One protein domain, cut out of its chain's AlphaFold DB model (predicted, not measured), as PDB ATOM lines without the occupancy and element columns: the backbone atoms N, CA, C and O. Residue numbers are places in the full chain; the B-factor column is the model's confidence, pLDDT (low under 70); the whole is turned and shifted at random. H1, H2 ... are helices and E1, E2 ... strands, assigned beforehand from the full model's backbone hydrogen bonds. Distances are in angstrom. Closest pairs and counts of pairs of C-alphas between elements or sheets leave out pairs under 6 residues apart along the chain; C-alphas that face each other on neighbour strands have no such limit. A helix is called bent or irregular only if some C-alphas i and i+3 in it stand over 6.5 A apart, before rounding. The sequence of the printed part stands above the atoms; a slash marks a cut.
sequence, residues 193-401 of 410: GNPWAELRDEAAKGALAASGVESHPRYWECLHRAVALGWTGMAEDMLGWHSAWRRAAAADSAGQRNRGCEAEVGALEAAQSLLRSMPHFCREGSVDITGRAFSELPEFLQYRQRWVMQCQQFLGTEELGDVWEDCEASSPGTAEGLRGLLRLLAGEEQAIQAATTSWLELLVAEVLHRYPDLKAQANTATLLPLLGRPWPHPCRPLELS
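What this domain is: This is residues 193 to 401 of the 410 residues of the protein "Nuclear pore complex protein Nup85" of Tetraselmis sp. GSL018 (UniProt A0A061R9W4). What shape do these atoms make? They form a compact body of helices in which H2, H3, H5, H6 and H8 run roughly along one line: H2 and H8 lie side by side in the middle, H3 packs on H2, H5 on H3 and H8, and H6 on the last residues of H8. H7 crosses residues 259 to 267 of H5, H9 packs on H2 with its last residue, Ala 355, closest to Arg 225, H10 packs on the end of H2 at Ala 228, the short strands E1 and E2 lie by residues 297 to 308 of H6, and the tail 396 to 401 sticks out. What is it made of? The 209 printed residues hold eleven named helices and two strands, H1 to H5, then E1 and E2, which form a parallel sheet, then H6 to H11; the class is mostly helix. The whole is compact, with a radius of gyration of the C-alphas of 18.4 A and spans of 60 by 43 by 34 A.

How they stand to each other: What stands with the sheet? The strands E1, residues 279 to 281, and E2, residues 292 to 294, are parallel neighbours at 33 degrees, with N 280 and O 292 within hydrogen-bond range at 2.9 A. H6, residues 297 to 316, comes closest to E1 at the C-alphas of Arg 304 and Pro 279, 5.9 A apart. H5, residues 259 to 276, H6 and H8, residues 332 to 345, form an up-and-down bundle, each running against the one before it; H6 touches H8 with residues 308 to 315 alone, closest at C-alphas 311 and 342, 5.9 A. Which helices are the hubs? H8 and H2, residues 219 to 228, touch five helices each, and touch each other at a shallow tilt of 10 degrees, the same way, closest at C-alphas 224 and 341, 5.8 A. H5 touches H8 with residues 264 to 271 alone, closest at C-alphas 271 and 338, 7.1 A. H9, residues 349 to 355, touches H2, closest at C-alphas 355 and 225, 4.9 A, and also H8. Where are the others? H3, residues 232 to 240, forms a hairpin with H2, closest at C-alphas 235 and 223, 5.5 A, and also touches H5, which H4, residues 243 to 253, touches too. H7, residues 318 to 330, touches H5 at a steep tilt of 63 degrees, closest at C-alphas 323 and 263, 5.0 A, and forms a hairpin with H8. H10, residues 359 to 369, touches H2, closest at C-alphas 365 and 228, 4.9 A; H11, residues 380 to 388, only just touches H10, and H1, residues 195 to 204, only just touches H2, with 3 pairs of C-alphas within 8 A each. Are the helix backbones complete? Each O i to N i+4 pair is within hydrogen-bond range in H1 to H6 and H8 to H10, but 7 of 9 are in H7 and 3 of 5 in H11.

Where its parts are: Where do the elements begin and end? H1 begins at C-alpha 195 (17.328, 48.755, 38.368), and H11 ends at C-alpha 388 (16.098, 20.961, 44.044). Which are longest? From first to last C-alpha H6 measures 28.3 A, H5 25.3 A, H8 19.9 A and H7 18.7 A. H7 is only just irregular, with C-alphas 319 and 322 6.8 A apart.

The domain as a whole: How large is it? The two C-alphas farthest apart, of Gly 255 and Ser 401, are 62.2 A apart, and the printed part has no cut. Which link is long? Residues 205 to 218 make the long link from H1 to H2. Where is confidence low? The mean pLDDT of the printed part is 79.9, and 47 residues are under 70, among them 283 to 290 and 377 to 401.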
ATOM      1  N   GLY A 193      13.692  51.228  43.707       55.50
ATOM      2  CA  GLY A 193      13.864  51.326  42.260       55.50
ATOM      3  C   GLY A 193      13.978  50.006  41.512       55.50
ATOM      4  O   GLY A 193      14.649  49.070  41.934       55.50
ATOM      5  N   ASN A 194      13.318  49.956  40.354       68.06
ATOM      6  CA  ASN A 194      13.574  48.970  39.312       68.06
ATOM      7  C   ASN A 194      14.956  49.291  38.699       68.06
ATOM      8  O   ASN A 194      15.086  50.353  38.085       68.06
ATOM      9  N   PRO A 195      15.972  48.411  38.802       72.00
ATOM     10  CA  PRO A 195      17.328  48.755  38.368       72.00
ATOM     11  C   PRO A 195      17.441  48.993  36.853       72.00
ATOM     12  O   PRO A 195      18.298  49.751  36.407       72.00
ATOM     13  N   TRP A 196      16.533  48.434  36.046       76.31
ATOM     14  CA  TRP A 196      16.442  48.745  34.617       76.31
ATOM     15  C   TRP A 196      15.865  50.145  34.367       76.31
ATOM     16  O   TRP A 196      16.247  50.795  33.397       76.31
ATOM     17  N   ALA A 197      14.959  50.620  35.229       76.56
ATOM     18  CA  ALA A 197      14.426  51.979  35.151       76.56
ATOM     19  C   ALA A 197      15.483  53.017  35.554       76.56
ATOM     20  O   ALA A 197      15.625  54.020  34.864       76.56
ATOM     21  N   GLU A 198      16.271  52.739  36.596       78.50
ATOM     22  CA  GLU A 198      17.414  53.575  36.992       78.50
ATOM     23  C   GLU A 198      18.426  53.704  35.847       78.50
ATOM     24  O   GLU A 198      18.753  54.817  35.437       78.50
ATOM     25  N   LEU A 199      18.841  52.581  35.249       79.06
ATOM     26  CA  LEU A 199      19.758  52.573  34.102       79.06
ATOM     27  C   LEU A 199      19.192  53.318  32.886       79.06
ATOM     28  O   LEU A 199      19.920  54.044  32.207       79.06
ATOM     29  N   ARG A 200      17.890  53.170  32.609       80.38
ATOM     30  CA  ARG A 200      17.210  53.891  31.524       80.38
ATOM     31  C   ARG A 200      17.190  55.397  31.780       80.38
ATOM     32  O   ARG A 200      17.462  56.174  30.867       80.38
ATOM     33  N   ASP A 201      16.886  55.808  33.004       79.25
ATOM     34  CA  ASP A 201      16.893  57.209  33.416       79.25
ATOM     35  C   ASP A 201      18.299  57.811  33.342       79.25
ATOM     36  O   ASP A 201      18.459  58.949  32.897       79.25
ATOM     37  N   GLU A 202      19.326  57.067  33.752       76.12
ATOM     38  CA  GLU A 202      20.728  57.481  33.644       76.12
ATOM     39  C   GLU A 202      21.184  57.616  32.188       76.12
ATOM     40  O   GLU A 202      21.829  58.614  31.835       76.12
ATOM     41  N   ALA A 203      20.794  56.671  31.327       73.94
ATOM     42  CA  ALA A 203      21.024  56.743  29.888       73.94
ATOM     43  C   ALA A 203      20.324  57.966  29.267       73.94
ATOM     44  O   ALA A 203      20.941  58.705  28.495       73.94
ATOM     45  N   ALA A 204      19.071  58.235  29.652       76.06
ATOM     46  CA  ALA A 204      18.276  59.356  29.149       76.06
ATOM     47  C   ALA A 204      18.786  60.726  29.625       76.06
ATOM     48  O   ALA A 204      18.810  61.684  28.852       76.06
ATOM     49  N   LYS A 205      19.229  60.832  30.884       71.12
ATOM     50  CA  LYS A 205      19.804  62.064  31.454       71.12
ATOM     51  C   LYS A 205      21.179  62.392  30.869       71.12
ATOM     52  O   LYS A 205      21.706  63.471  31.133       71.12
ATOM     53  N   GLY A 206      21.786  61.470  30.114       61.44
ATOM     54  CA  GLY A 206      23.144  61.614  29.595       61.44
ATOM     55  C   GLY A 206      24.186  61.794  30.705       61.44
ATOM     56  O   GLY A 206      25.286  62.264  30.430       61.44
ATOM     57  N   ALA A 207      23.848  61.458  31.956       49.78
ATOM     58  CA  ALA A 207      24.603  61.840  33.151       49.78
ATOM     59  C   ALA A 207      25.973  61.139  33.253       49.78
ATOM     60  O   ALA A 207      26.868  61.628  33.936       49.78
ATOM     61  N   LEU A 208      26.186  60.070  32.479       50.62
ATOM     62  CA  LEU A 208      27.483  59.423  32.242       50.62
ATOM     63  C   LEU A 208      28.212  59.978  31.003       50.62
ATOM     64  O   LEU A 208      28.931  59.256  30.312       50.62
ATOM     65  N   ALA A 209      28.059  61.276  30.714       51.66
ATOM     66  CA  ALA A 209      28.646  61.955  29.552       51.66
ATOM     67  C   ALA A 209      30.181  61.826  29.422       51.66
ATOM     68  O   ALA A 209      30.699  62.098  28.343       51.66
ATOM     69  N   ALA A 210      30.896  61.382  30.465       54.38
ATOM     70  CA  ALA A 210      32.341  61.145  30.422       54.38
ATOM     71  C   ALA A 210      32.778  59.676  30.611       54.38
ATOM     72  O   ALA A 210      33.870  59.339  30.169       54.38
ATOM     73  N   SER A 211      31.973  58.808  31.242       62.78
ATOM     74  CA  SER A 211      32.388  57.431  31.588       62.78
ATOM     75  C   SER A 211      31.555  56.321  30.923       62.78
ATOM     76  O   SER A 211      31.958  55.167  30.969       62.78
ATOM     77  N   GLY A 212      30.459  56.649  30.229       75.81
ATOM     78  CA  GLY A 212      29.625  55.661  29.531       75.81
ATOM     79  C   GLY A 212      28.683  54.890  30.463       75.81
ATOM     80  O   GLY A 212      29.023  54.608  31.607       75.81
ATOM     81  N   VAL A 213      27.477  54.571  29.986       83.19
ATOM     82  CA  VAL A 213      26.430  53.884  30.776       83.19
ATOM     83  C   VAL A 213      26.911  52.509  31.251       83.19
ATOM     84  O   VAL A 213      26.582  52.065  32.348       83.19
ATOM     85  N   GLU A 214      27.779  51.878  30.462       84.88
ATOM     86  CA  GLU A 214      28.415  50.596  30.746       84.88
ATOM     87  C   GLU A 214      29.344  50.587  31.970       84.88
ATOM     88  O   GLU A 214      29.661  49.514  32.481       84.88
ATOM     89  N   SER A 215      29.762  51.759  32.461       84.56
ATOM     90  CA  SER A 215      30.546  51.883  33.698       84.56
ATOM     91  C   SER A 215      29.699  51.747  34.962       84.56
ATOM     92  O   SER A 215      30.253  51.627  36.057       84.56
ATOM     93  N   HIS A 216      28.367  51.802  34.849       85.31
ATOM     94  CA  HIS A 216      27.503  51.611  36.004       85.31
ATOM     95  C   HIS A 216      27.691  50.180  36.554       85.31
ATOM     96  O   HIS A 216      27.585  49.225  35.780       85.31
ATOM     97  N   PRO A 217      27.912  49.981  37.872       84.19
ATOM     98  CA  PRO A 217      28.264  48.671  38.441       84.19
ATOM     99  C   PRO A 217      27.286  47.545  38.091       84.19
ATOM    100  O   PRO A 217      27.687  46.402  37.912       84.19
ATOM    101  N   ARG A 218      26.000  47.884  37.955       85.94
ATOM    102  CA  ARG A 218      24.920  46.932  37.656       85.94
ATOM    103  C   ARG A 218      24.585  46.812  36.167       85.94
ATOM    104  O   ARG A 218      23.646  46.096  35.834       85.94
ATOM    105  N   TYR A 219      25.275  47.523  35.270       89.88
ATOM    106  CA  TYR A 219      24.924  47.543  33.844       89.88
ATOM    107  C   TYR A 219      25.000  46.144  33.221       89.88
ATOM    108  O   TYR A 219      24.002  45.649  32.695       89.88
ATOM    109  N   TRP A 220      26.159  45.486  33.332       92.50
ATOM    110  CA  TRP A 220      26.368  44.148  32.773       92.50
ATOM    111  C   TRP A 220      25.511  43.095  33.474       92.50
ATOM    112  O   TRP A 220      24.932  42.251  32.799       92.50
ATOM    113  N   GLU A 221      25.327  43.206  34.792       91.00
ATOM    114  CA  GLU A 221      24.421  42.338  35.556       91.00
ATOM    115  C   GLU A 221      22.974  42.440  35.049       91.00
ATOM    116  O   GLU A 221      22.330  41.425  34.787       91.00
ATOM    117  N   CYS A 222      22.454  43.658  34.863       89.56
ATOM    118  CA  CYS A 222      21.090  43.881  34.380       89.56
ATOM    119  C   CYS A 222      20.919  43.444  32.923       89.56
ATOM    120  O   CYS A 222      19.854  42.929  32.569       89.56
ATOM    121  N   LEU A 223      21.957  43.615  32.098       92.81
ATOM    122  CA  LEU A 223      21.974  43.137  30.719       92.81
ATOM    123  C   LEU A 223      21.942  41.604  30.677       92.81
ATOM    124  O   LEU A 223      21.088  41.029  30.005       92.81
ATOM    125  N   HIS A 224      22.830  40.932  31.415       94.56
ATOM    126  CA  HIS A 224      22.874  39.468  31.481       94.56
ATOM    127  C   HIS A 224      21.572  38.899  32.034       94.56
ATOM    128  O   HIS A 224      21.027  37.975  31.438       94.56
ATOM    129  N   ARG A 225      21.018  39.493  33.100       91.69
ATOM    130  CA  ARG A 225      19.715  39.107  33.661       91.69
ATOM    131  C   ARG A 225      18.587  39.300  32.646       91.69
ATOM    132  O   ARG A 225      17.772  38.401  32.481       91.69
ATOM    133  N   ALA A 226      18.554  40.411  31.906       90.62
ATOM    134  CA  ALA A 226      17.550  40.623  30.857       90.62
ATOM    135  C   ALA A 226      17.612  39.532  29.773       90.62
ATOM    136  O   ALA A 226      16.575  38.985  29.395       90.62
ATOM    137  N   VAL A 227      18.812  39.163  29.314       92.81
ATOM    138  CA  VAL A 227      18.990  38.078  28.333       92.81
ATOM    139  C   VAL A 227      18.636  36.711  28.933       92.81
ATOM    140  O   VAL A 227      17.965  35.911  28.278       92.81
ATOM    141  N   ALA A 228      19.017  36.446  30.187       92.81
ATOM    142  CA  ALA A 228      18.682  35.211  30.902       92.81
ATOM    143  C   ALA A 228      17.170  34.957  30.911       92.81
ATOM    144  O   ALA A 228      16.731  33.835  30.677       92.81
ATOM    145  N   LEU A 229      16.378  36.012  31.122       90.56
ATOM    146  CA  LEU A 229      14.918  35.952  31.220       90.56
ATOM    147  C   LEU A 229      14.193  36.099  29.874       90.56
ATOM    148  O   LEU A 229      12.963  36.141  29.847       90.56
ATOM    149  N   GLY A 230      14.930  36.198  28.763       88.56
ATOM    150  CA  GLY A 230      14.355  36.350  27.425       88.56
ATOM    151  C   GLY A 230      13.774  37.741  27.147       88.56
ATOM    152  O   GLY A 230      12.945  37.898  26.254       88.56
ATOM    153  N   TRP A 231      14.180  38.777  27.886       88.56
ATOM    154  CA  TRP A 231      13.771  40.168  27.644       88.56
ATOM    155  C   TRP A 231      14.664  40.807  26.576       88.56
ATOM    156  O   TRP A 231      15.340  41.811  26.815       88.56
ATOM    157  N   THR A 232      14.681  40.200  25.390       87.94
ATOM    158  CA  THR A 232      15.629  40.516  24.315       87.94
ATOM    159  C   THR A 232      15.515  41.961  23.832       87.94
ATOM    160  O   THR A 232      16.543  42.600  23.615       87.94
ATOM    161  N   GLY A 233      14.305  42.531  23.785       85.62
ATOM    162  CA  GLY A 233      14.111  43.950  23.460       85.62
ATOM    163  C   GLY A 233      14.795  44.904  24.445       85.62
ATOM    164  O   GLY A 233      15.478  45.833  24.030       85.62
ATOM    165  N   MET A 234      14.706  44.630  25.753       85.38
ATOM    166  CA  MET A 234      15.411  45.429  26.765       85.38
ATOM    167  C   MET A 234      16.930  45.276  26.631       85.38
ATOM    168  O   MET A 234      17.661  46.255  26.743       85.38
ATOM    169  N   ALA A 235      17.415  44.057  26.389       90.38
ATOM    170  CA  ALA A 235      18.842  43.814  26.208       90.38
ATOM    171  C   ALA A 235      19.400  44.526  24.963       90.38
ATOM    172  O   ALA A 235      20.503  45.073  25.003       90.38
ATOM    173  N   GLU A 236      18.631  44.559  23.874       90.56
ATOM    174  CA  GLU A 236      18.975  45.300  22.661       90.56
ATOM    175  C   GLU A 236      19.047  46.810  22.919       90.56
ATOM    176  O   GLU A 236      20.047  47.437  22.559       90.56
ATOM    177  N   ASP A 237      18.043  47.376  23.600       88.62
ATOM    178  CA  ASP A 237      18.033  48.788  23.997       88.62
ATOM    179  C   ASP A 237      19.271  49.133  24.838       88.62
ATOM    180  O   ASP A 237      19.963  50.114  24.557       88.62
ATOM    181  N   MET A 238      19.593  48.295  25.831       90.06
ATOM    182  CA  MET A 238      20.756  48.478  26.699       90.06
ATOM    183  C   MET A 238      22.064  48.480  25.904       90.06
ATOM    184  O   MET A 238      22.859  49.407  26.057       90.06
ATOM    185  N   LEU A 239      22.271  47.512  25.002       91.94
ATOM    186  CA  LEU A 239      23.437  47.511  24.110       91.94
ATOM    187  C   LEU A 239      23.485  48.758  23.218       91.94
ATOM    188  O   LEU A 239      24.574  49.229  22.890       91.94
ATOM    189  N   GLY A 240      22.330  49.303  22.830       89.88
ATOM    190  CA  GLY A 240      22.221  50.560  22.088       89.88
ATOM    191  C   GLY A 240      22.658  51.796  22.884       89.88
ATOM    192  O   GLY A 240      23.089  52.782  22.287       89.88
ATOM    193  N   TRP A 241      22.615  51.754  24.219       87.88
ATOM    194  CA  TRP A 241      23.061  52.859  25.083       87.88
ATOM    195  C   TRP A 241      24.582  52.906  25.293       87.88
ATOM    196  O   TRP A 241      25.092  53.882  25.853       87.88
ATOM    197  N   HIS A 242      25.315  51.885  24.842       90.19
ATOM    198  CA  HIS A 242      26.757  51.762  25.058       90.19
ATOM    199  C   HIS A 242      27.539  52.945  24.454       90.19
ATOM    200  O   HIS A 242      27.300  53.368  23.318       90.19
ATOM    201  N   SER A 243      28.516  53.493  25.186       87.62
ATOM    202  CA  SER A 243      29.221  54.712  24.748       87.62
ATOM    203  C   SER A 243      30.074  54.529  23.485       87.62
ATOM    204  O   SER A 243      30.312  55.503  22.762       87.62
ATOM    205  N   ALA A 244      30.499  53.292  23.200       88.31
ATOM    206  CA  ALA A 244      31.305  52.938  22.027       88.31
ATOM    207  C   ALA A 244      30.666  53.396  20.704       88.31
ATOM    208  O   ALA A 244      31.382  53.891  19.838       88.31
ATOM    209  N   TRP A 245      29.333  53.357  20.582       88.50
ATOM    210  CA  TRP A 245      28.626  53.845  19.390       88.50
ATOM    211  C   TRP A 245      28.885  55.329  19.123       88.50
ATOM    212  O   TRP A 245      29.164  55.739  17.997       88.50
ATOM    213  N   ARG A 246      28.846  56.153  20.179       86.62
ATOM    214  CA  ARG A 246      29.140  57.588  20.075       86.62
ATOM    215  C   ARG A 246      30.621  57.839  19.816       86.62
ATOM    216  O   ARG A 246      30.945  58.737  19.042       86.62
ATOM    217  N   ARG A 247      31.510  57.061  20.444       85.12
ATOM    218  CA  ARG A 247      32.960  57.164  20.217       85.12
ATOM    219  C   ARG A 247      33.329  56.834  18.772       85.12
ATOM    220  O   ARG A 247      34.094  57.589  18.183       85.12
ATOM    221  N   ALA A 248      32.740  55.792  18.191       84.88
ATOM    222  CA  ALA A 248      32.961  55.433  16.794       84.88
ATOM    223  C   ALA A 248      32.433  56.508  15.835       84.88
ATOM    224  O   ALA A 248      33.187  56.993  15.000       84.88
ATOM    225  N   ALA A 249      31.209  57.006  16.038       84.88
ATOM    226  CA  ALA A 249      30.666  58.091  15.212       84.88
ATOM    227  C   ALA A 249      31.510  59.387  15.284       84.88
ATOM    228  O   ALA A 249      31.691  60.099  14.289       84.88
ATOM    229  N   ALA A 250      32.055  59.708  16.462       84.31
ATOM    230  CA  ALA A 250      32.972  60.835  16.636       84.31
ATOM    231  C   ALA A 250      34.330  60.595  15.947       84.31
ATOM    232  O   ALA A 250      34.881  61.511  15.340       84.31
ATOM    233  N   ALA A 251      34.857  59.371  16.006       82.62
ATOM    234  CA  ALA A 251      36.101  58.981  15.347       82.62
ATOM    235  C   ALA A 251      35.981  59.031  13.811       82.62
ATOM    236  O   ALA A 251      36.862  59.579  13.144       82.62
ATOM    237  N   ASP A 252      34.851  58.570  13.266       82.12
ATOM    238  CA  ASP A 252      34.542  58.608  11.833       82.12
ATOM    239  C   ASP A 252      34.459  60.044  11.305       82.12
ATOM    240  O   ASP A 252      35.052  60.376  10.276       82.12
ATOM    241  N   SER A 253      33.772  60.928  12.035       79.06
ATOM    242  CA  SER A 253      33.656  62.347  11.665       79.06
ATOM    243  C   SER A 253      34.974  63.122  11.798       79.06
ATOM    244  O   SER A 253      35.196  64.077  11.052       79.06
ATOM    245  N   ALA A 254      35.871  62.692  12.690       80.88
ATOM    246  CA  ALA A 254      37.223  63.230  12.827       80.88
ATOM    247  C   ALA A 254      38.242  62.608  11.846       80.88
ATOM    248  O   ALA A 254      39.385  63.065  11.786       80.88
ATOM    249  N   GLY A 255      37.859  61.579  11.079       77.94
ATOM    250  CA  GLY A 255      38.749  60.856  10.163       77.94
ATOM    251  C   GLY A 255      39.862  60.072  10.868       77.94
ATOM    252  O   GLY A 255      40.896  59.786  10.258       77.94
ATOM    253  N   GLN A 256      39.682  59.745  12.149       76.75
ATOM    254  CA  GLN A 256      40.704  59.130  12.984       76.75
ATOM    255  C   GLN A 256      40.341  57.675  13.265       76.75
ATOM    256  O   GLN A 256      39.409  57.394  14.006       76.75
ATOM    257  N   ARG A 257      41.095  56.735  12.687       73.94
ATOM    258  CA  ARG A 257      40.889  55.303  12.941       73.94
ATOM    259  C   ARG A 257      41.483  54.908  14.283       73.94
ATOM    260  O   ARG A 257      42.683  55.081  14.505       73.94
ATOM    261  N   ASN A 258      40.653  54.361  15.160       80.31
ATOM    262  CA  ASN A 258      41.074  53.788  16.430       80.31
ATOM    263  C   ASN A 258      40.686  52.307  16.444       80.31
ATOM    264  O   ASN A 258      39.514  51.991  16.639       80.31
ATOM    265  N   ARG A 259      41.675  51.418  16.266       80.56
ATOM    266  CA  ARG A 259      41.458  49.962  16.213       80.56
ATOM    267  C   ARG A 259      40.709  49.423  17.428       80.56
ATOM    268  O   ARG A 259      39.816  48.609  17.254       80.56
ATOM    269  N   GLY A 260      41.000  49.926  18.630       82.12
ATOM    270  CA  GLY A 260      40.297  49.500  19.844       82.12
ATOM    271  C   GLY A 260      38.810  49.864  19.819       82.12
ATOM    272  O   GLY A 260      37.961  49.053  20.165       82.12
ATOM    273  N   CYS A 261      38.471  51.057  19.318       83.38
ATOM    274  CA  CYS A 261      37.076  51.480  19.179       83.38
ATOM    275  C   CYS A 261      36.341  50.706  18.068       83.38
ATOM    276  O   CYS A 261      35.169  50.379  18.236       83.38
ATOM    277  N   GLU A 262      37.017  50.418  16.953       86.44
ATOM    278  CA  GLU A 262      36.483  49.590  15.860       86.44
ATOM    279  C   GLU A 262      36.237  48.147  16.334       86.44
ATOM    280  O   GLU A 262      35.192  47.573  16.031       86.44
ATOM    281  N   ALA A 263      37.147  47.586  17.136       87.56
ATOM    282  CA  ALA A 263      37.015  46.256  17.721       87.56
ATOM    283  C   ALA A 263      35.866  46.170  18.739       87.56
ATOM    284  O   ALA A 263      35.059  45.242  18.684       87.56
ATOM    285  N   GLU A 264      35.739  47.163  19.628       89.12
ATOM    286  CA  GLU A 264      34.614  47.260  20.566       89.12
ATOM    287  C   GLU A 264      33.265  47.328  19.835       89.12
ATOM    288  O   GLU A 264      32.328  46.613  20.195       89.12
ATOM    289  N   VAL A 265      33.158  48.162  18.795       90.31
ATOM    290  CA  VAL A 265      31.931  48.267  17.991       90.31
ATOM    291  C   VAL A 265      31.658  46.981  17.222       90.31
ATOM    292  O   VAL A 265      30.529  46.504  17.261       90.31
ATOM    293  N   GLY A 266      32.667  46.361  16.609       89.81
ATOM    294  CA  GLY A 266      32.502  45.077  15.926       89.81
ATOM    295  C   GLY A 266      32.003  43.971  16.864       89.81
ATOM    296  O   GLY A 266      31.104  43.208  16.504       89.81
ATOM    297  N   ALA A 267      32.517  43.920  18.098       90.19
ATOM    298  CA  ALA A 267      32.041  42.985  19.115       90.19
ATOM    299  C   ALA A 267      30.586  43.268  19.533       90.19
ATOM    300  O   ALA A 267      29.787  42.337  19.672       90.19
ATOM    301  N   LEU A 268      30.215  44.543  19.690       92.31
ATOM    302  CA  LEU A 268      28.845  44.963  20.001       92.31
ATOM    303  C   LEU A 268      27.865  44.663  18.858       92.31
ATOM    304  O   LEU A 268      26.767  44.171  19.118       92.31
ATOM    305  N   GLU A 269      28.248  44.918  17.607       92.06
ATOM    306  CA  GLU A 269      27.450  44.614  16.414       92.06
ATOM    307  C   GLU A 269      27.188  43.114  16.289       92.06
ATOM    308  O   GLU A 269      26.052  42.698  16.044       92.06
ATOM    309  N   ALA A 270      28.216  42.293  16.507       90.19
ATOM    310  CA  ALA A 270      28.081  40.845  16.487       90.19
ATOM    311  C   ALA A 270      27.150  40.345  17.603       90.19
ATOM    312  O   ALA A 270      26.241  39.555  17.335       90.19
ATOM    313  N   ALA A 271      27.306  40.852  18.830       91.81
ATOM    314  CA  ALA A 271      26.422  40.512  19.944       91.81
ATOM    315  C   ALA A 271      24.966  40.942  19.684       91.81
ATOM    316  O   ALA A 271      24.047  40.148  19.890       91.81
ATOM    317  N   GLN A 272      24.736  42.156  19.168       92.44
ATOM    318  CA  GLN A 272      23.399  42.615  18.769       92.44
ATOM    319  C   GLN A 272      22.812  41.762  17.640       92.44
ATOM    320  O   GLN A 272      21.622  41.453  17.662       92.44
ATOM    321  N   SER A 273      23.620  41.360  16.657       92.00
ATOM    322  CA  SER A 273      23.180  40.491  15.560       92.00
ATOM    323  C   SER A 273      22.752  39.110  16.063       92.00
ATOM    324  O   SER A 273      21.697  38.601  15.670       92.00
ATOM    325  N   LEU A 274      23.517  38.524  16.989       92.12
ATOM    326  CA  LEU A 274      23.174  37.257  17.634       92.12
ATOM    327  C   LEU A 274      21.896  37.375  18.472       92.12
ATOM    328  O   LEU A 274      21.031  36.510  18.366       92.12
ATOM    329  N   LEU A 275      21.713  38.465  19.222       91.81
ATOM    330  CA  LEU A 275      20.472  38.717  19.964       91.81
ATOM    331  C   LEU A 275      19.262  38.878  19.036       91.81
ATOM    332  O   LEU A 275      18.247  38.219  19.232       91.81
ATOM    333  N   ARG A 276      19.376  39.675  17.968       91.19
ATOM    334  CA  ARG A 276      18.306  39.859  16.967       91.19
ATOM    335  C   ARG A 276      17.991  38.600  16.161       91.19
ATOM    336  O   ARG A 276      16.955  38.538  15.501       91.19
ATOM    337  N   SER A 277      18.879  37.611  16.178       91.44
ATOM    338  CA  SER A 277      18.669  36.301  15.560       91.44
ATOM    339  C   SER A 277      18.350  35.206  16.577       91.44
ATOM    340  O   SER A 277      18.209  34.049  16.177       91.44
ATOM    341  N   MET A 278      18.177  35.553  17.859       90.75
ATOM    342  CA  MET A 278      17.796  34.601  18.895       90.75
ATOM    343  C   MET A 278      16.492  33.896  18.488       90.75
ATOM    344  O   MET A 278      15.520  34.555  18.103       90.75
ATOM    345  N   PRO A 279      16.466  32.555  18.484       91.00
ATOM    346  CA  PRO A 279      15.284  31.809  18.091       91.00
ATOM    347  C   PRO A 279      14.255  31.811  19.208       91.00
ATOM    348  O   PRO A 279      14.561  31.422  20.333       91.00
ATOM    349  N   HIS A 280      13.019  32.137  18.850       87.00
ATOM    350  CA  HIS A 280      11.875  32.092  19.745       87.00
ATOM    351  C   HIS A 280      10.812  31.144  19.212       87.00
ATOM    352  O   HIS A 280      10.476  31.164  18.022       87.00
ATOM    353  N   PHE A 281      10.261  30.321  20.098       84.44
ATOM    354  CA  PHE A 281       9.141  29.446  19.764       84.44
ATOM    355  C   PHE A 281       7.821  30.177  20.037       84.44
ATOM    356  O   PHE A 281       7.198  30.029  21.090       84.44
ATOM    357  N   CYS A 282       7.437  31.053  19.110       70.81
ATOM    358  CA  CYS A 282       6.378  32.025  19.345       70.81
ATOM    359  C   CYS A 282       4.982  31.408  19.280       70.81
ATOM    360  O   CYS A 282       4.626  30.692  18.343       70.81
ATOM    361  N   ARG A 283       4.148  31.819  20.235       63.00
ATOM    362  CA  ARG A 283       2.689  31.715  20.161       63.00
ATOM    363  C   ARG A 283       2.110  33.087  19.837       63.00
ATOM    364  O   ARG A 283       2.711  34.107  20.168       63.00
ATOM    365  N   GLU A 284       0.960  33.114  19.168       50.31
ATOM    366  CA  GLU A 284       0.243  34.357  18.856       50.31
ATOM    367  C   GLU A 284       0.121  35.246  20.111       50.31
ATOM    368  O   GLU A 284      -0.397  34.806  21.135       50.31
ATOM    369  N   GLY A 285       0.618  36.491  20.042       51.69
ATOM    370  CA  GLY A 285       0.500  37.480  21.128       51.69
ATOM    371  C   GLY A 285       1.772  37.794  21.930       51.69
ATOM    372  O   GLY A 285       1.684  38.385  23.008       51.69
ATOM    373  N   SER A 286       2.962  37.430  21.454       56.16
ATOM    374  CA  SER A 286       4.215  37.856  22.086       56.16
ATOM    375  C   SER A 286       4.532  39.336  21.822       56.16
ATOM    376  O   SER A 286       4.742  39.738  20.677       56.16
ATOM    377  N   VAL A 287       4.594  40.138  22.884       52.50
ATOM    378  CA  VAL A 287       5.014  41.547  22.847       52.50
ATOM    379  C   VAL A 287       6.530  41.612  23.069       52.50
ATOM    380  O   VAL A 287       7.035  40.964  23.984       52.50
ATOM    381  N   ASP A 288       7.235  42.387  22.241       56.62
ATOM    382  CA  ASP A 288       8.684  42.658  22.307       56.62
ATOM    383  C   ASP A 288       9.624  41.457  22.110       56.62
ATOM    384  O   ASP A 288      10.608  41.311  22.839       56.62
ATOM    385  N   ILE A 289       9.358  40.606  21.118       62.75
ATOM    386  CA  ILE A 289      10.364  39.630  20.682       62.75
ATOM    387  C   ILE A 289      11.302  40.305  19.688       62.75
ATOM    388  O   ILE A 289      10.933  40.528  18.534       62.75
ATOM    389  N   THR A 290      12.523  40.610  20.126       67.31
ATOM    390  CA  THR A 290      13.641  40.830  19.204       67.31
ATOM    391  C   THR A 290      14.295  39.472  18.971       67.31
ATOM    392  O   THR A 290      14.652  38.784  19.923       67.31
ATOM    393  N   GLY A 291      14.317  39.014  17.716       79.19
ATOM    394  CA  GLY A 291      14.655  37.626  17.408       79.19
ATOM    395  C   GLY A 291      13.923  37.066  16.191       79.19
ATOM    396  O   GLY A 291      13.142  37.749  15.521       79.19
ATOM    397  N   ARG A 292      14.148  35.777  15.924       84.88
ATOM    398  CA  ARG A 292      13.469  35.031  14.861       84.88
ATOM    399  C   ARG A 292      12.411  34.102  15.449       84.88
ATOM    400  O   ARG A 292      12.730  33.166  16.174       84.88
ATOM    401  N   ALA A 293      11.158  34.350  15.084       86.50
ATOM    402  CA  ALA A 293      10.010  33.555  15.499       86.50
ATOM    403  C   ALA A 293       9.858  32.276  14.661       86.50
ATOM    404  O   ALA A 293       9.987  32.309  13.435       86.50
ATOM    405  N   PHE A 294       9.513  31.175  15.324       86.62
ATOM    406  CA  PHE A 294       9.206  29.887  14.708       86.62
ATOM    407  C   PHE A 294       7.891  29.330  15.258       86.62
ATOM    408  O   PHE A 294       7.639  29.415  16.457       86.62
ATOM    409  N   SER A 295       7.084  28.727  14.383       83.19
ATOM    410  CA  SER A 295       5.852  28.010  14.745       83.19
ATOM    411  C   SER A 295       6.031  26.490  14.768       83.19
ATOM    412  O   SER A 295       5.315  25.792  15.479       83.19
ATOM    413  N   GLU A 296       6.995  25.971  14.001       85.81
ATOM    414  CA  GLU A 296       7.264  24.539  13.869       85.81
ATOM    415  C   GLU A 296       8.452  24.119  14.736       85.81
ATOM    416  O   GLU A 296       9.572  24.615  14.581       85.81
ATOM    417  N   LEU A 297       8.220  23.159  15.635       86.81
ATOM    418  CA  LEU A 297       9.224  22.716  16.604       86.81
ATOM    419  C   LEU A 297      10.513  22.169  15.953       86.81
ATOM    420  O   LEU A 297      11.604  22.552  16.381       86.81
ATOM    421  N   PRO A 298      10.454  21.310  14.914       89.56
ATOM    422  CA  PRO A 298      11.674  20.786  14.303       89.56
ATOM    423  C   PRO A 298      12.534  21.878  13.652       89.56
ATOM    424  O   PRO A 298      13.761  21.827  13.743       89.56
ATOM    425  N   GLU A 299      11.903  22.875  13.021       91.12
ATOM    426  CA  GLU A 299      12.607  24.005  12.403       91.12
ATOM    427  C   GLU A 299      13.267  24.883  13.471       91.12
ATOM    428  O   GLU A 299      14.453  25.206  13.360       91.12
ATOM    429  N   PHE A 300      12.524  25.189  14.536       91.62
ATOM    430  CA  PHE A 300      13.018  25.930  15.692       91.62
ATOM    431  C   PHE A 300      14.267  25.279  16.298       91.62
ATOM    432  O   PHE A 300      15.302  25.934  16.424       91.62
ATOM    433  N   LEU A 301      14.213  23.981  16.623       91.44
ATOM    434  CA  LEU A 301      15.343  23.282  17.247       91.44
ATOM    435  C   LEU A 301      16.554  23.211  16.321       91.44
ATOM    436  O   LEU A 301      17.683  23.419  16.769       91.44
ATOM    437  N   GLN A 302      16.337  22.961  15.027       94.25
ATOM    438  CA  GLN A 302      17.426  22.912  14.057       94.25
ATOM    439  C   GLN A 302      18.110  24.276  13.912       94.25
ATOM    440  O   GLN A 302      19.341  24.354  13.889       94.25
ATOM    441  N   TYR A 303      17.333  25.354  13.802       95.19
ATOM    442  CA  TYR A 303      17.889  26.699  13.714       95.19
ATOM    443  C   TYR A 303      18.618  27.075  15.004       95.19
ATOM    444  O   TYR A 303      19.745  27.565  14.953       95.19
ATOM    445  N   ARG A 304      18.025  26.767  16.160       93.25
ATOM    446  CA  ARG A 304      18.621  27.037  17.466       93.25
ATOM    447  C   ARG A 304      19.958  26.348  17.661       93.25
ATOM    448  O   ARG A 304      20.885  26.987  18.143       93.25
ATOM    449  N   GLN A 305      20.099  25.092  17.250       93.56
ATOM    450  CA  GLN A 305      21.394  24.408  17.300       93.56
ATOM    451  C   GLN A 305      22.462  25.150  16.489       93.56
ATOM    452  O   GLN A 305      23.568  25.354  16.980       93.56
ATOM    453  N   ARG A 306      22.134  25.613  15.275       94.75
ATOM    454  CA  ARG A 306      23.074  26.405  14.461       94.75
ATOM    455  C   ARG A 306      23.406  27.745  15.111       94.75
ATOM    456  O   ARG A 306      24.562  28.145  15.097       94.75
ATOM    457  N   TRP A 307      22.413  28.415  15.683       94.88
ATOM    458  CA  TRP A 307      22.595  29.698  16.356       94.88
ATOM    459  C   TRP A 307      23.460  29.576  17.626       94.88
ATOM    460  O   TRP A 307      24.374  30.373  17.824       94.88
ATOM    461  N   VAL A 308      23.282  28.521  18.430       93.62
ATOM    462  CA  VAL A 308      24.175  28.224  19.570       93.62
ATOM    463  C   VAL A 308      25.604  27.968  19.086       93.62
ATOM    464  O   VAL A 308      26.550  28.500  19.663       93.62
ATOM    465  N   MET A 309      25.775  27.218  17.989       91.69
ATOM    466  CA  MET A 309      27.095  27.016  17.381       91.69
ATOM    467  C   MET A 309      27.722  28.336  16.916       91.69
ATOM    468  O   MET A 309      28.927  28.495  17.055       91.69
ATOM    469  N   GLN A 310      26.938  29.293  16.409       91.44
ATOM    470  CA  GLN A 310      27.438  30.629  16.058       91.44
ATOM    471  C   GLN A 310      27.898  31.411  17.296       91.44
ATOM    472  O   GLN A 310      28.960  32.027  17.254       91.44
ATOM    473  N   CYS A 311      27.159  31.334  18.408       91.56
ATOM    474  CA  CYS A 311      27.569  31.945  19.678       91.56
ATOM    475  C   CYS A 311      28.895  31.350  20.185       91.56
ATOM    476  O   CYS A 311      29.801  32.083  20.576       91.56
ATOM    477  N   GLN A 312      29.034  30.021  20.127       89.50
ATOM    478  CA  GLN A 312      30.253  29.312  20.530       89.50
ATOM    479  C   GLN A 312      31.430  29.576  19.590       89.50
ATOM    480  O   GLN A 312      32.555  29.734  20.055       89.50
ATOM    481  N   GLN A 313      31.183  29.644  18.280       87.94
ATOM    482  CA  GLN A 313      32.198  30.034  17.306       87.94
ATOM    483  C   GLN A 313      32.698  31.432  17.641       87.94
ATOM    484  O   GLN A 313      33.876  31.587  17.900       87.94
ATOM    485  N   PHE A 314      31.813  32.416  17.787       84.88
ATOM    486  CA  PHE A 314      32.210  33.786  18.115       84.88
ATOM    487  C   PHE A 314      33.021  33.912  19.427       84.88
ATOM    488  O   PHE A 314      33.882  34.785  19.541       84.88
ATOM    489  N   LEU A 315      32.794  33.015  20.394       83.50
ATOM    490  CA  LEU A 315      33.612  32.881  21.607       83.50
ATOM    491  C   LEU A 315      34.980  32.214  21.378       83.50
ATOM    492  O   LEU A 315      35.913  32.497  22.124       83.50
ATOM    493  N   GLY A 316      35.080  31.293  20.417       73.56
ATOM    494  CA  GLY A 316      36.226  30.400  20.225       73.56
ATOM    495  C   GLY A 316      37.075  30.635  18.971       73.56
ATOM    496  O   GLY A 316      38.106  29.976  18.841       73.56
ATOM    497  N   THR A 317      36.681  31.498  18.028       62.84
ATOM    498  CA  THR A 317      37.432  31.675  16.772       62.84
ATOM    499  C   THR A 317      38.737  32.445  16.984       62.84
ATOM    500  O   THR A 317      38.720  33.581  17.449       62.84
ATOM    501  N   GLU A 318      39.853  31.884  16.505       51.88
ATOM    502  CA  GLU A 318      41.146  32.580  16.375       51.88
ATOM    503  C   GLU A 318      41.074  33.780  15.407       51.88
ATOM    504  O   GLU A 318      41.751  34.776  15.616       51.88
ATOM    505  N   GLU A 319      40.193  33.748  14.396       50.94
ATOM    506  CA  GLU A 319      40.000  34.849  13.428       50.94
ATOM    507  C   GLU A 319      39.373  36.116  14.045       50.94
ATOM    508  O   GLU A 319      39.487  37.206  13.492       50.94
ATOM    509  N   LEU A 320      38.714  35.972  15.201       53.78
ATOM    510  CA  LEU A 320      38.217  37.067  16.041       53.78
ATOM    511  C   LEU A 320      39.097  37.292  17.278       53.78
ATOM    512  O   LEU A 320      38.809  38.200  18.056       53.78
ATOM    513  N   GLY A 321      40.159  36.496  17.456       58.34
ATOM    514  CA  GLY A 321      41.146  36.665  18.522       58.34
ATOM    515  C   GLY A 321      41.727  38.074  18.509       58.34
ATOM    516  O   GLY A 321      41.708  38.736  19.539       58.34
ATOM    517  N   ASP A 322      42.061  38.585  17.320       69.69
ATOM    518  CA  ASP A 322      42.526  39.962  17.119       69.69
ATOM    519  C   ASP A 322      41.507  41.005  17.621       69.69
ATOM    520  O   ASP A 322      41.869  41.970  18.285       69.69
ATOM    521  N   VAL A 323      40.209  40.801  17.355       78.88
ATOM    522  CA  VAL A 323      39.136  41.722  17.780       78.88
ATOM    523  C   VAL A 323      38.937  41.667  19.290       78.88
ATOM    524  O   VAL A 323      38.729  42.700  19.924       78.88
ATOM    525  N   TRP A 324      38.990  40.478  19.888       85.75
ATOM    526  CA  TRP A 324      38.863  40.329  21.332       85.75
ATOM    527  C   TRP A 324      40.074  40.882  22.078       85.75
ATOM    528  O   TRP A 324      39.881  41.524  23.106       85.75
ATOM    529  N   GLU A 325      41.286  40.677  21.568       85.19
ATOM    530  CA  GLU A 325      42.519  41.239  22.129       85.19
ATOM    531  C   GLU A 325      42.534  42.770  22.021       85.19
ATOM    532  O   GLU A 325      42.789  43.449  23.018       85.19
ATOM    533  N   ASP A 326      42.173  43.327  20.859       85.69
ATOM    534  CA  ASP A 326      42.074  44.778  20.652       85.69
ATOM    535  C   ASP A 326      40.953  45.405  21.507       85.69
ATOM    536  O   ASP A 326      41.109  46.506  22.049       85.69
ATOM    537  N   CYS A 327      39.827  44.701  21.673       86.19
ATOM    538  CA  CYS A 327      38.722  45.116  22.539       86.19
ATOM    539  C   CYS A 327      39.118  45.052  24.021       86.19
ATOM    540  O   CYS A 327      38.863  45.998  24.759       86.19
ATOM    541  N   GLU A 328      39.795  43.991  24.460       88.31
ATOM    542  CA  GLU A 328      40.259  43.816  25.842       88.31
ATOM    543  C   GLU A 328      41.347  44.836  26.213       88.31
ATOM    544  O   GLU A 328      41.350  45.358  27.330       88.31
ATOM    545  N   ALA A 329      42.211  45.199  25.261       87.12
ATOM    546  CA  ALA A 329      43.199  46.262  25.426       87.12
ATOM    547  C   ALA A 329      42.567  47.663  25.549       87.12
ATOM    548  O   ALA A 329      43.126  48.529  26.225       87.12
ATOM    549  N   SER A 330      41.420  47.896  24.901       86.31
ATOM    550  CA  SER A 330      40.713  49.185  24.909       86.31
ATOM    551  C   SER A 330      39.736  49.318  26.084       86.31
ATOM    552  O   SER A 330      39.770  50.304  26.823       86.31
ATOM    553  N   SER A 331      38.880  48.313  26.279       87.56
ATOM    554  CA  SER A 331      37.855  48.246  27.319       87.56
ATOM    555  C   SER A 331      37.708  46.807  27.839       87.56
ATOM    556  O   SER A 331      36.859  46.044  27.361       87.56
ATOM    557  N   PRO A 332      38.480  46.416  28.874       88.69
ATOM    558  CA  PRO A 332      38.404  45.065  29.428       88.69
ATOM    559  C   PRO A 332      37.016  44.752  30.007       88.69
ATOM    560  O   PRO A 332      36.538  43.627  29.897       88.69
ATOM    561  N   GLY A 333      36.324  45.756  30.560       89.50
ATOM    562  CA  GLY A 333      34.962  45.591  31.077       89.50
ATOM    563  C   GLY A 333      33.941  45.264  29.984       89.50
ATOM    564  O   GLY A 333      33.076  44.415  30.188       89.50
ATOM    565  N   THR A 334      34.064  45.886  28.805       90.75
ATOM    566  CA  THR A 334      33.191  45.590  27.659       90.75
ATOM    567  C   THR A 334      33.471  44.201  27.095       90.75
ATOM    568  O   THR A 334      32.530  43.455  26.825       90.75
ATOM    569  N   ALA A 335      34.745  43.819  26.971       90.94
ATOM    570  CA  ALA A 335      35.123  42.490  26.503       90.94
ATOM    571  C   ALA A 335      34.593  41.380  27.433       90.94
ATOM    572  O   ALA A 335      33.942  40.441  26.967       90.94
ATOM    573  N   GLU A 336      34.804  41.511  28.747       91.88
ATOM    574  CA  GLU A 336      34.307  40.572  29.766       91.88
ATOM    575  C   GLU A 336      32.773  40.490  29.747       91.88
ATOM    576  O   GLU A 336      32.195  39.400  29.705       91.88
ATOM    577  N   GLY A 337      32.106  41.646  29.708       92.62
ATOM    578  CA  GLY A 337      30.653  41.750  29.668       92.62
ATOM    579  C   GLY A 337      30.032  41.073  28.442       92.62
ATOM    580  O   GLY A 337      29.071  40.311  28.573       92.62
ATOM    581  N   LEU A 338      30.600  41.283  27.253       93.44
ATOM    582  CA  LEU A 338      30.129  40.639  26.024       93.44
ATOM    583  C   LEU A 338      30.431  39.138  26.006       93.44
ATOM    584  O   LEU A 338      29.562  38.356  25.620       93.44
ATOM    585  N   ARG A 339      31.606  38.707  26.483       92.12
ATOM    586  CA  ARG A 339      31.920  37.276  26.648       92.12
ATOM    587  C   ARG A 339      30.931  36.598  27.597       92.12
ATOM    588  O   ARG A 339      30.440  35.520  27.279       92.12
ATOM    589  N   GLY A 340      30.585  37.231  28.719       92.69
ATOM    590  CA  GLY A 340      29.562  36.733  29.647       92.69
ATOM    591  C   GLY A 340      28.191  36.569  28.984       92.69
ATOM    592  O   GLY A 340      27.563  35.518  29.116       92.69
ATOM    593  N   LEU A 341      27.774  37.559  28.189       94.56
ATOM    594  CA  LEU A 341      26.523  37.516  27.428       94.56
ATOM    595  C   LEU A 341      26.512  36.365  26.412       94.56
ATOM    596  O   LEU A 341      25.528  35.640  26.313       94.56
ATOM    597  N   LEU A 342      27.608  36.152  25.687       93.06
ATOM    598  CA  LEU A 342      27.719  35.076  24.701       93.06
ATOM    599  C   LEU A 342      27.748  33.685  25.339       93.06
ATOM    600  O   LEU A 342      27.116  32.774  24.814       93.06
ATOM    601  N   ARG A 343      28.444  33.519  26.473       93.81
ATOM    602  CA  ARG A 343      28.435  32.261  27.246       93.81
ATOM    603  C   ARG A 343      27.023  31.926  27.715       93.81
ATOM    604  O   ARG A 343      26.595  30.774  27.643       93.81
ATOM    605  N   LEU A 344      26.275  32.946  28.130       94.62
ATOM    606  CA  LEU A 344      24.872  32.815  28.500       94.62
ATOM    607  C   LEU A 344      24.004  32.404  27.303       94.62
ATOM    608  O   LEU A 344      23.277  31.419  27.409       94.62
ATOM    609  N   LEU A 345      24.122  33.085  26.155       92.94
ATOM    610  CA  LEU A 345      23.403  32.729  24.919       92.94
ATOM    611  C   LEU A 345      23.755  31.317  24.420       92.94
ATOM    612  O   LEU A 345      22.903  30.608  23.885       92.94
ATOM    613  N   ALA A 346      25.000  30.879  24.625       92.19
ATOM    614  CA  ALA A 346      25.453  29.527  24.309       92.19
ATOM    615  C   ALA A 346      24.897  28.453  25.268       92.19
ATOM    616  O   ALA A 346      25.059  27.259  25.003       92.19
ATOM    617  N   GLY A 347      24.236  28.854  26.357       91.62
ATOM    618  CA  GLY A 347      23.629  27.954  27.333       91.62
ATOM    619  C   GLY A 347      24.607  27.405  28.374       91.62
ATOM    620  O   GLY A 347      24.385  26.308  28.893       91.62
ATOM    621  N   GLU A 348      25.695  28.118  28.682       92.19
ATOM    622  CA  GLU A 348      26.620  27.702  29.738       92.19
ATOM    623  C   GLU A 348      25.981  27.823  31.127       92.19
ATOM    624  O   GLU A 348      25.551  28.892  31.558       92.19
ATOM    625  N   GLU A 349      25.981  26.715  31.869       90.31
ATOM    626  CA  GLU A 349      25.344  26.607  33.187       90.31
ATOM    627  C   GLU A 349      25.859  27.648  34.196       90.31
ATOM    628  O   GLU A 349      25.077  28.237  34.939       90.31
ATOM    629  N   GLN A 350      27.169  27.910  34.207       90.38
ATOM    630  CA  GLN A 350      27.773  28.874  35.134       90.38
ATOM    631  C   GLN A 350      27.360  30.315  34.816       90.38
ATOM    632  O   GLN A 350      27.080  31.087  35.729       90.38
ATOM    633  N   ALA A 351      27.279  30.666  33.529       91.75
ATOM    634  CA  ALA A 351      26.859  31.994  33.092       91.75
ATOM    635  C   ALA A 351      25.375  32.242  33.408       91.75
ATOM    636  O   ALA A 351      25.015  33.320  33.877       91.75
ATOM    637  N   ILE A 352      24.526  31.226  33.227       91.69
ATOM    638  CA  ILE A 352      23.101  31.282  33.581       91.69
ATOM    639  C   ILE A 352      22.910  31.490  35.091       91.69
ATOM    640  O   ILE A 352      22.133  32.352  35.506       91.69
ATOM    641  N   GLN A 353      23.638  30.736  35.921       89.88
ATOM    642  CA  GLN A 353      23.571  30.876  37.379       89.88
ATOM    643  C   GLN A 353      24.060  32.245  37.852       89.88
ATOM    644  O   GLN A 353      23.437  32.837  38.725       89.88
ATOM    645  N   ALA A 354      25.138  32.769  37.262       89.81
ATOM    646  CA  ALA A 354      25.674  34.082  37.615       89.81
ATOM    647  C   ALA A 354      24.742  35.244  37.225       89.81
ATOM    648  O   ALA A 354      24.745  36.280  37.882       89.81
ATOM    649  N   ALA A 355      23.945  35.084  36.164       90.06
ATOM    650  CA  ALA A 355      23.050  36.124  35.652       90.06
ATOM    651  C   ALA A 355      21.678  36.185  36.345       90.06
ATOM    652  O   ALA A 355      20.910  37.119  36.110       90.06
ATOM    653  N   THR A 356      21.334  35.186  37.157       88.38
ATOM    654  CA  THR A 356      20.015  35.059  37.786       88.38
ATOM    655  C   THR A 356      20.114  35.297  39.292       88.38
ATOM    656  O   THR A 356      21.152  35.060  39.900       88.38
ATOM    657  N   THR A 357      19.050  35.825  39.904       82.94
ATOM    658  CA  THR A 357      19.061  36.224  41.332       82.94
ATOM    659  C   THR A 357      18.090  35.429  42.201       82.94
ATOM    660  O   THR A 357      18.293  35.315  43.409       82.94
ATOM    661  N   SER A 358      17.077  34.816  41.585       82.00
ATOM    662  CA  SER A 358      16.082  33.980  42.250       82.00
ATOM    663  C   SER A 358      16.004  32.594  41.609       82.00
ATOM    664  O   SER A 358      16.320  32.406  40.433       82.00
ATOM    665  N   TRP A 359      15.523  31.607  42.370       85.25
ATOM    666  CA  TRP A 359      15.319  30.242  41.864       85.25
ATOM    667  C   TRP A 359      14.379  30.200  40.649       85.25
ATOM    668  O   TRP A 359      14.526  29.355  39.768       85.25
ATOM    669  N   LEU A 360      13.415  31.122  40.600       86.38
ATOM    670  CA  LEU A 360      12.442  31.218  39.522       86.38
ATOM    671  C   LEU A 360      13.086  31.769  38.250       86.38
ATOM    672  O   LEU A 360      12.860  31.232  37.171       86.38
ATOM    673  N   GLU A 361      13.929  32.794  38.378       89.06
ATOM    674  CA  GLU A 361      14.745  33.307  37.272       89.06
ATOM    675  C   GLU A 361      15.678  32.238  36.716       89.06
ATOM    676  O   GLU A 361      15.754  32.076  35.499       89.06
ATOM    677  N   LEU A 362      16.337  31.476  37.595       90.25
ATOM    678  CA  LEU A 362      17.180  30.357  37.186       90.25
ATOM    679  C   LEU A 362      16.380  29.323  36.397       90.25
ATOM    680  O   LEU A 362      16.828  28.889  35.340       90.25
ATOM    681  N   LEU A 363      15.199  28.937  36.887       89.19
ATOM    682  CA  LEU A 363      14.334  27.988  36.191       89.19
ATOM    683  C   LEU A 363      13.985  28.492  34.787       89.19
ATOM    684  O   LEU A 363      14.128  27.746  33.824       89.19
ATOM    685  N   VAL A 364      13.559  29.750  34.657       91.00
ATOM    686  CA  VAL A 364      13.238  30.344  33.351       91.00
ATOM    687  C   VAL A 364      14.457  30.334  32.432       91.00
ATOM    688  O   VAL A 364      14.354  29.880  31.293       91.00
ATOM    689  N   ALA A 365      15.614  30.767  32.927       92.69
ATOM    690  CA  ALA A 365      16.832  30.846  32.134       92.69
ATOM    691  C   ALA A 365      17.342  29.463  31.691       92.69
ATOM    692  O   ALA A 365      17.707  29.284  30.532       92.69
ATOM    693  N   GLU A 366      17.309  28.458  32.567       91.50
ATOM    694  CA  GLU A 366      17.657  27.071  32.233       91.50
ATOM    695  C   GLU A 366      16.719  26.499  31.161       91.50
ATOM    696  O   GLU A 366      17.167  25.870  30.199       91.50
ATOM    697  N   VAL A 367      15.414  26.749  31.275       90.56
ATOM    698  CA  VAL A 367      14.440  26.271  30.288       90.56
ATOM    699  C   VAL A 367      14.616  26.985  28.940       90.56
ATOM    700  O   VAL A 367      14.608  26.327  27.904       90.56
ATOM    701  N   LEU A 368      14.850  28.299  28.921       90.75
ATOM    702  CA  LEU A 368      15.082  29.053  27.681       90.75
ATOM    703  C   LEU A 368      16.400  28.673  26.986       90.75
ATOM    704  O   LEU A 368      16.442  28.458  25.768       90.75
ATOM    705  N   HIS A 369      17.491  28.595  27.751       91.56
ATOM    706  CA  HIS A 369      18.853  28.509  27.212       91.56
ATOM    707  C   HIS A 369      19.398  27.077  27.125       91.56
ATOM    708  O   HIS A 369      20.247  26.812  26.269       91.56
ATOM    709  N   ARG A 370      18.875  26.116  27.897       90.94
ATOM    710  CA  ARG A 370      19.365  24.719  27.897       90.94
ATOM    711  C   ARG A 370      18.316  23.674  27.541       90.94
ATOM    712  O   ARG A 370      18.667  22.697  26.884       90.94
ATOM    713  N   TYR A 371      17.053  23.887  27.904       89.69
ATOM    714  CA  TYR A 371      15.969  22.920  27.676       89.69
ATOM    715  C   TYR A 371      14.791  23.521  26.884       89.69
ATOM    716  O   TYR A 371      13.658  23.533  27.367       89.69
ATOM    717  N   PRO A 372      15.025  24.018  25.656       86.94
ATOM    718  CA  PRO A 372      14.023  24.759  24.884       86.94
ATOM    719  C   PRO A 372      12.864  23.886  24.377       86.94
ATOM    720  O   PRO A 372      11.836  24.412  23.968       86.94
ATOM    721  N   ASP A 373      13.017  22.561  24.374       86.62
ATOM    722  CA  ASP A 373      12.007  21.564  24.006       86.62
ATOM    723  C   ASP A 373      11.283  20.971  25.225       86.62
ATOM    724  O   ASP A 373      10.518  20.011  25.095       86.62
ATOM    725  N   LEU A 374      11.516  21.528  26.418       85.94
ATOM    726  CA  LEU A 374      10.953  21.015  27.655       85.94
ATOM    727  C   LEU A 374       9.422  21.067  27.629       85.94
ATOM    728  O   LEU A 374       8.810  22.133  27.539       85.94
ATOM    729  N   LYS A 375       8.818  19.891  27.803       82.75
ATOM    730  CA  LYS A 375       7.382  19.719  28.015       82.75
ATOM    731  C   LYS A 375       7.109  19.486  29.496       82.75
ATOM    732  O   LYS A 375       7.648  18.537  30.070       82.75
ATOM    733  N   ALA A 376       6.258  20.304  30.114       73.44
ATOM    734  CA  ALA A 376       6.009  20.247  31.560       73.44
ATOM    735  C   ALA A 376       5.583  18.856  32.055       73.44
ATOM    736  O   ALA A 376       6.136  18.349  33.031       73.44
ATOM    737  N   GLN A 377       4.634  18.221  31.365       69.25
ATOM    738  CA  GLN A 377       4.062  16.945  31.801       69.25
ATOM    739  C   GLN A 377       4.945  15.730  31.477       69.25
ATOM    740  O   GLN A 377       4.913  14.739  32.203       69.25
ATOM    741  N   ALA A 378       5.761  15.805  30.420       64.38
ATOM    742  CA  ALA A 378       6.613  14.692  29.993       64.38
ATOM    743  C   ALA A 378       7.995  14.693  30.673       64.38
ATOM    744  O   ALA A 378       8.607  13.636  30.823       64.38
ATOM    745  N   ASN A 379       8.477  15.857  31.127       69.62
ATOM    746  CA  ASN A 379       9.860  16.033  31.580       69.62
ATOM    747  C   ASN A 379       9.954  16.418  33.069       69.62
ATOM    748  O   ASN A 379      10.895  17.093  33.493       69.62
ATOM    749  N   THR A 380       9.011  15.954  33.894       60.78
ATOM    750  CA  THR A 380       9.009  16.167  35.357       60.78
ATOM    751  C   THR A 380      10.317  15.722  36.026       60.78
ATOM    752  O   THR A 380      10.802  16.390  36.937       60.78
ATOM    753  N   ALA A 381      10.950  14.656  35.524       61.25
ATOM    754  CA  ALA A 381      12.247  14.175  36.005       61.25
ATOM    755  C   ALA A 381      13.414  15.147  35.735       61.25
ATOM    756  O   ALA A 381      14.387  15.141  36.483       61.25
ATOM    757  N   THR A 382      13.316  15.991  34.703       67.88
ATOM    758  CA  THR A 382      14.305  17.037  34.380       67.88
ATOM    759  C   THR A 382      14.051  18.307  35.194       67.88
ATOM    760  O   THR A 382      14.992  18.983  35.597       67.88
ATOM    761  N   LEU A 383      12.783  18.605  35.495       65.94
ATOM    762  CA  LEU A 383      12.370  19.755  36.305       65.94
ATOM    763  C   LEU A 383      12.710  19.601  37.795       65.94
ATOM    764  O   LEU A 383      13.148  20.558  38.429       65.94
ATOM    765  N   LEU A 384      12.535  18.407  38.367       65.44
ATOM    766  CA  LEU A 384      12.732  18.171  39.804       65.44
ATOM    767  C   LEU A 384      14.163  18.482  40.299       65.44
ATOM    768  O   LEU A 384      14.292  19.155  41.322       65.44
ATOM    769  N   PRO A 385      15.244  18.081  39.601       66.19
ATOM    770  CA  PRO A 385      16.602  18.480  39.962       66.19
ATOM    771  C   PRO A 385      16.861  19.980  39.806       66.19
ATOM    772  O   PRO A 385      17.642  20.528  40.574       66.19
ATOM    773  N   LEU A 386      16.220  20.651  38.842       63.84
ATOM    774  CA  LEU A 386      16.348  22.102  38.659       63.84
ATOM    775  C   LEU A 386      15.705  22.871  39.823       63.84
ATOM    776  O   LEU A 386      16.276  23.846  40.295       63.84
ATOM    777  N   LEU A 387      14.578  22.376  40.340       60.84
ATOM    778  CA  LEU A 387      13.904  22.914  41.528       60.84
ATOM    779  C   LEU A 387      14.626  22.568  42.844       60.84
ATOM    780  O   LEU A 387      14.472  23.274  43.837       60.84
ATOM    781  N   GLY A 388      15.383  21.466  42.866       51.25
ATOM    782  CA  GLY A 388      16.098  20.961  44.044       51.25
ATOM    783  C   GLY A 388      17.572  21.369  44.139       51.25
ATOM    784  O   GLY A 388      18.242  20.980  45.098       51.25
ATOM    785  N   ARG A 389      18.106  22.110  43.160       60.00
ATOM    786  CA  ARG A 389      19.494  22.588  43.188       60.00
ATOM    787  C   ARG A 389      19.654  23.637  44.295       60.00
ATOM    788  O   ARG A 389      18.915  24.620  44.298       60.00
ATOM    789  N   PRO A 390      20.607  23.461  45.230       50.03
ATOM    790  CA  PRO A 390      20.900  24.492  46.211       50.03
ATOM    791  C   PRO A 390      21.381  25.743  45.474       50.03
ATOM    792  O   PRO A 390      22.360  25.701  44.729       50.03
ATOM    793  N   TRP A 391      20.653  26.841  45.662       50.53
ATOM    794  CA  TRP A 391      20.991  28.138  45.090       50.53
ATOM    795  C   TRP A 391      22.356  28.597  45.648       50.53
ATOM    796  O   TRP A 391      22.547  28.554  46.868       50.53
ATOM    797  N   PRO A 392      23.329  28.981  44.795       43.81
ATOM    798  CA  PRO A 392      24.710  29.243  45.216       43.81
ATOM    799  C   PRO A 392      24.854  30.499  46.084       43.81
ATOM    800  O   PRO A 392      25.830  30.631  46.825       43.81
ATOM    801  N   HIS A 393      23.868  31.395  46.052       44.59
ATOM    802  CA  HIS A 393      23.764  32.494  46.998       44.59
ATOM    803  C   HIS A 393      22.782  32.100  48.101       44.59
ATOM    804  O   HIS A 393      21.673  31.668  47.795       44.59
ATOM    805  N   PRO A 394      23.133  32.212  49.394       34.94
ATOM    806  CA  PRO A 394      22.158  31.974  50.444       34.94
ATOM    807  C   PRO A 394      21.030  32.988  50.259       34.94
ATOM    808  O   PRO A 394      21.242  34.182  50.476       34.94
ATOM    809  N   CYS A 395      19.838  32.526  49.863       35.56
ATOM    810  CA  CYS A 395      18.627  33.317  50.021       35.56
ATOM    811  C   CYS A 395      18.648  33.829  51.460       35.56
ATOM    812  O   CYS A 395      18.688  33.025  52.400       35.56
ATOM    813  N   ARG A 396      18.681  35.154  51.663       31.59
ATOM    814  CA  ARG A 396      18.460  35.680  53.009       31.59
ATOM    815  C   ARG A 396      17.092  35.144  53.440       31.59
ATOM    816  O   ARG A 396      16.125  35.305  52.699       31.59
ATOM    817  N   PRO A 397      17.001  34.455  54.587       29.34
ATOM    818  CA  PRO A 397      15.790  33.768  55.004       29.34
ATOM    819  C   PRO A 397      14.759  34.803  55.459       29.34
ATOM    820  O   PRO A 397      14.606  35.057  56.647       29.34
ATOM    821  N   LEU A 398      14.080  35.442  54.511       33.25
ATOM    822  CA  LEU A 398      12.948  36.336  54.762       33.25
ATOM    823  C   LEU A 398      11.750  36.040  53.848       33.25
ATOM    824  O   LEU A 398      10.629  36.371  54.221       33.25
ATOM    825  N   GLU A 399      11.927  35.334  52.727       37.38
ATOM    826  CA  GLU A 399      10.848  35.215  51.730       37.38
ATOM    827  C   GLU A 399       9.881  34.031  51.911       37.38
ATOM    828  O   GLU A 399       8.773  34.065  51.389       37.38
ATOM    829  N   LEU A 400      10.216  33.009  52.706       31.16
ATOM    830  CA  LEU A 400       9.313  31.859  52.935       31.16
ATOM    831  C   LEU A 400       8.773  31.757  54.369       31.16
ATOM    832  O   LEU A 400       7.719  31.162  54.595       31.16
ATOM    833  N   SER A 401       9.444  32.371  55.348       27.77
ATOM    834  CA  SER A 401       9.014  32.314  56.753       27.77
ATOM    835  C   SER A 401       7.812  33.227  57.035       27.77
ATOM    836  O   SER A 401       6.910  32.841  57.782       27.77
TER     837      SER A 401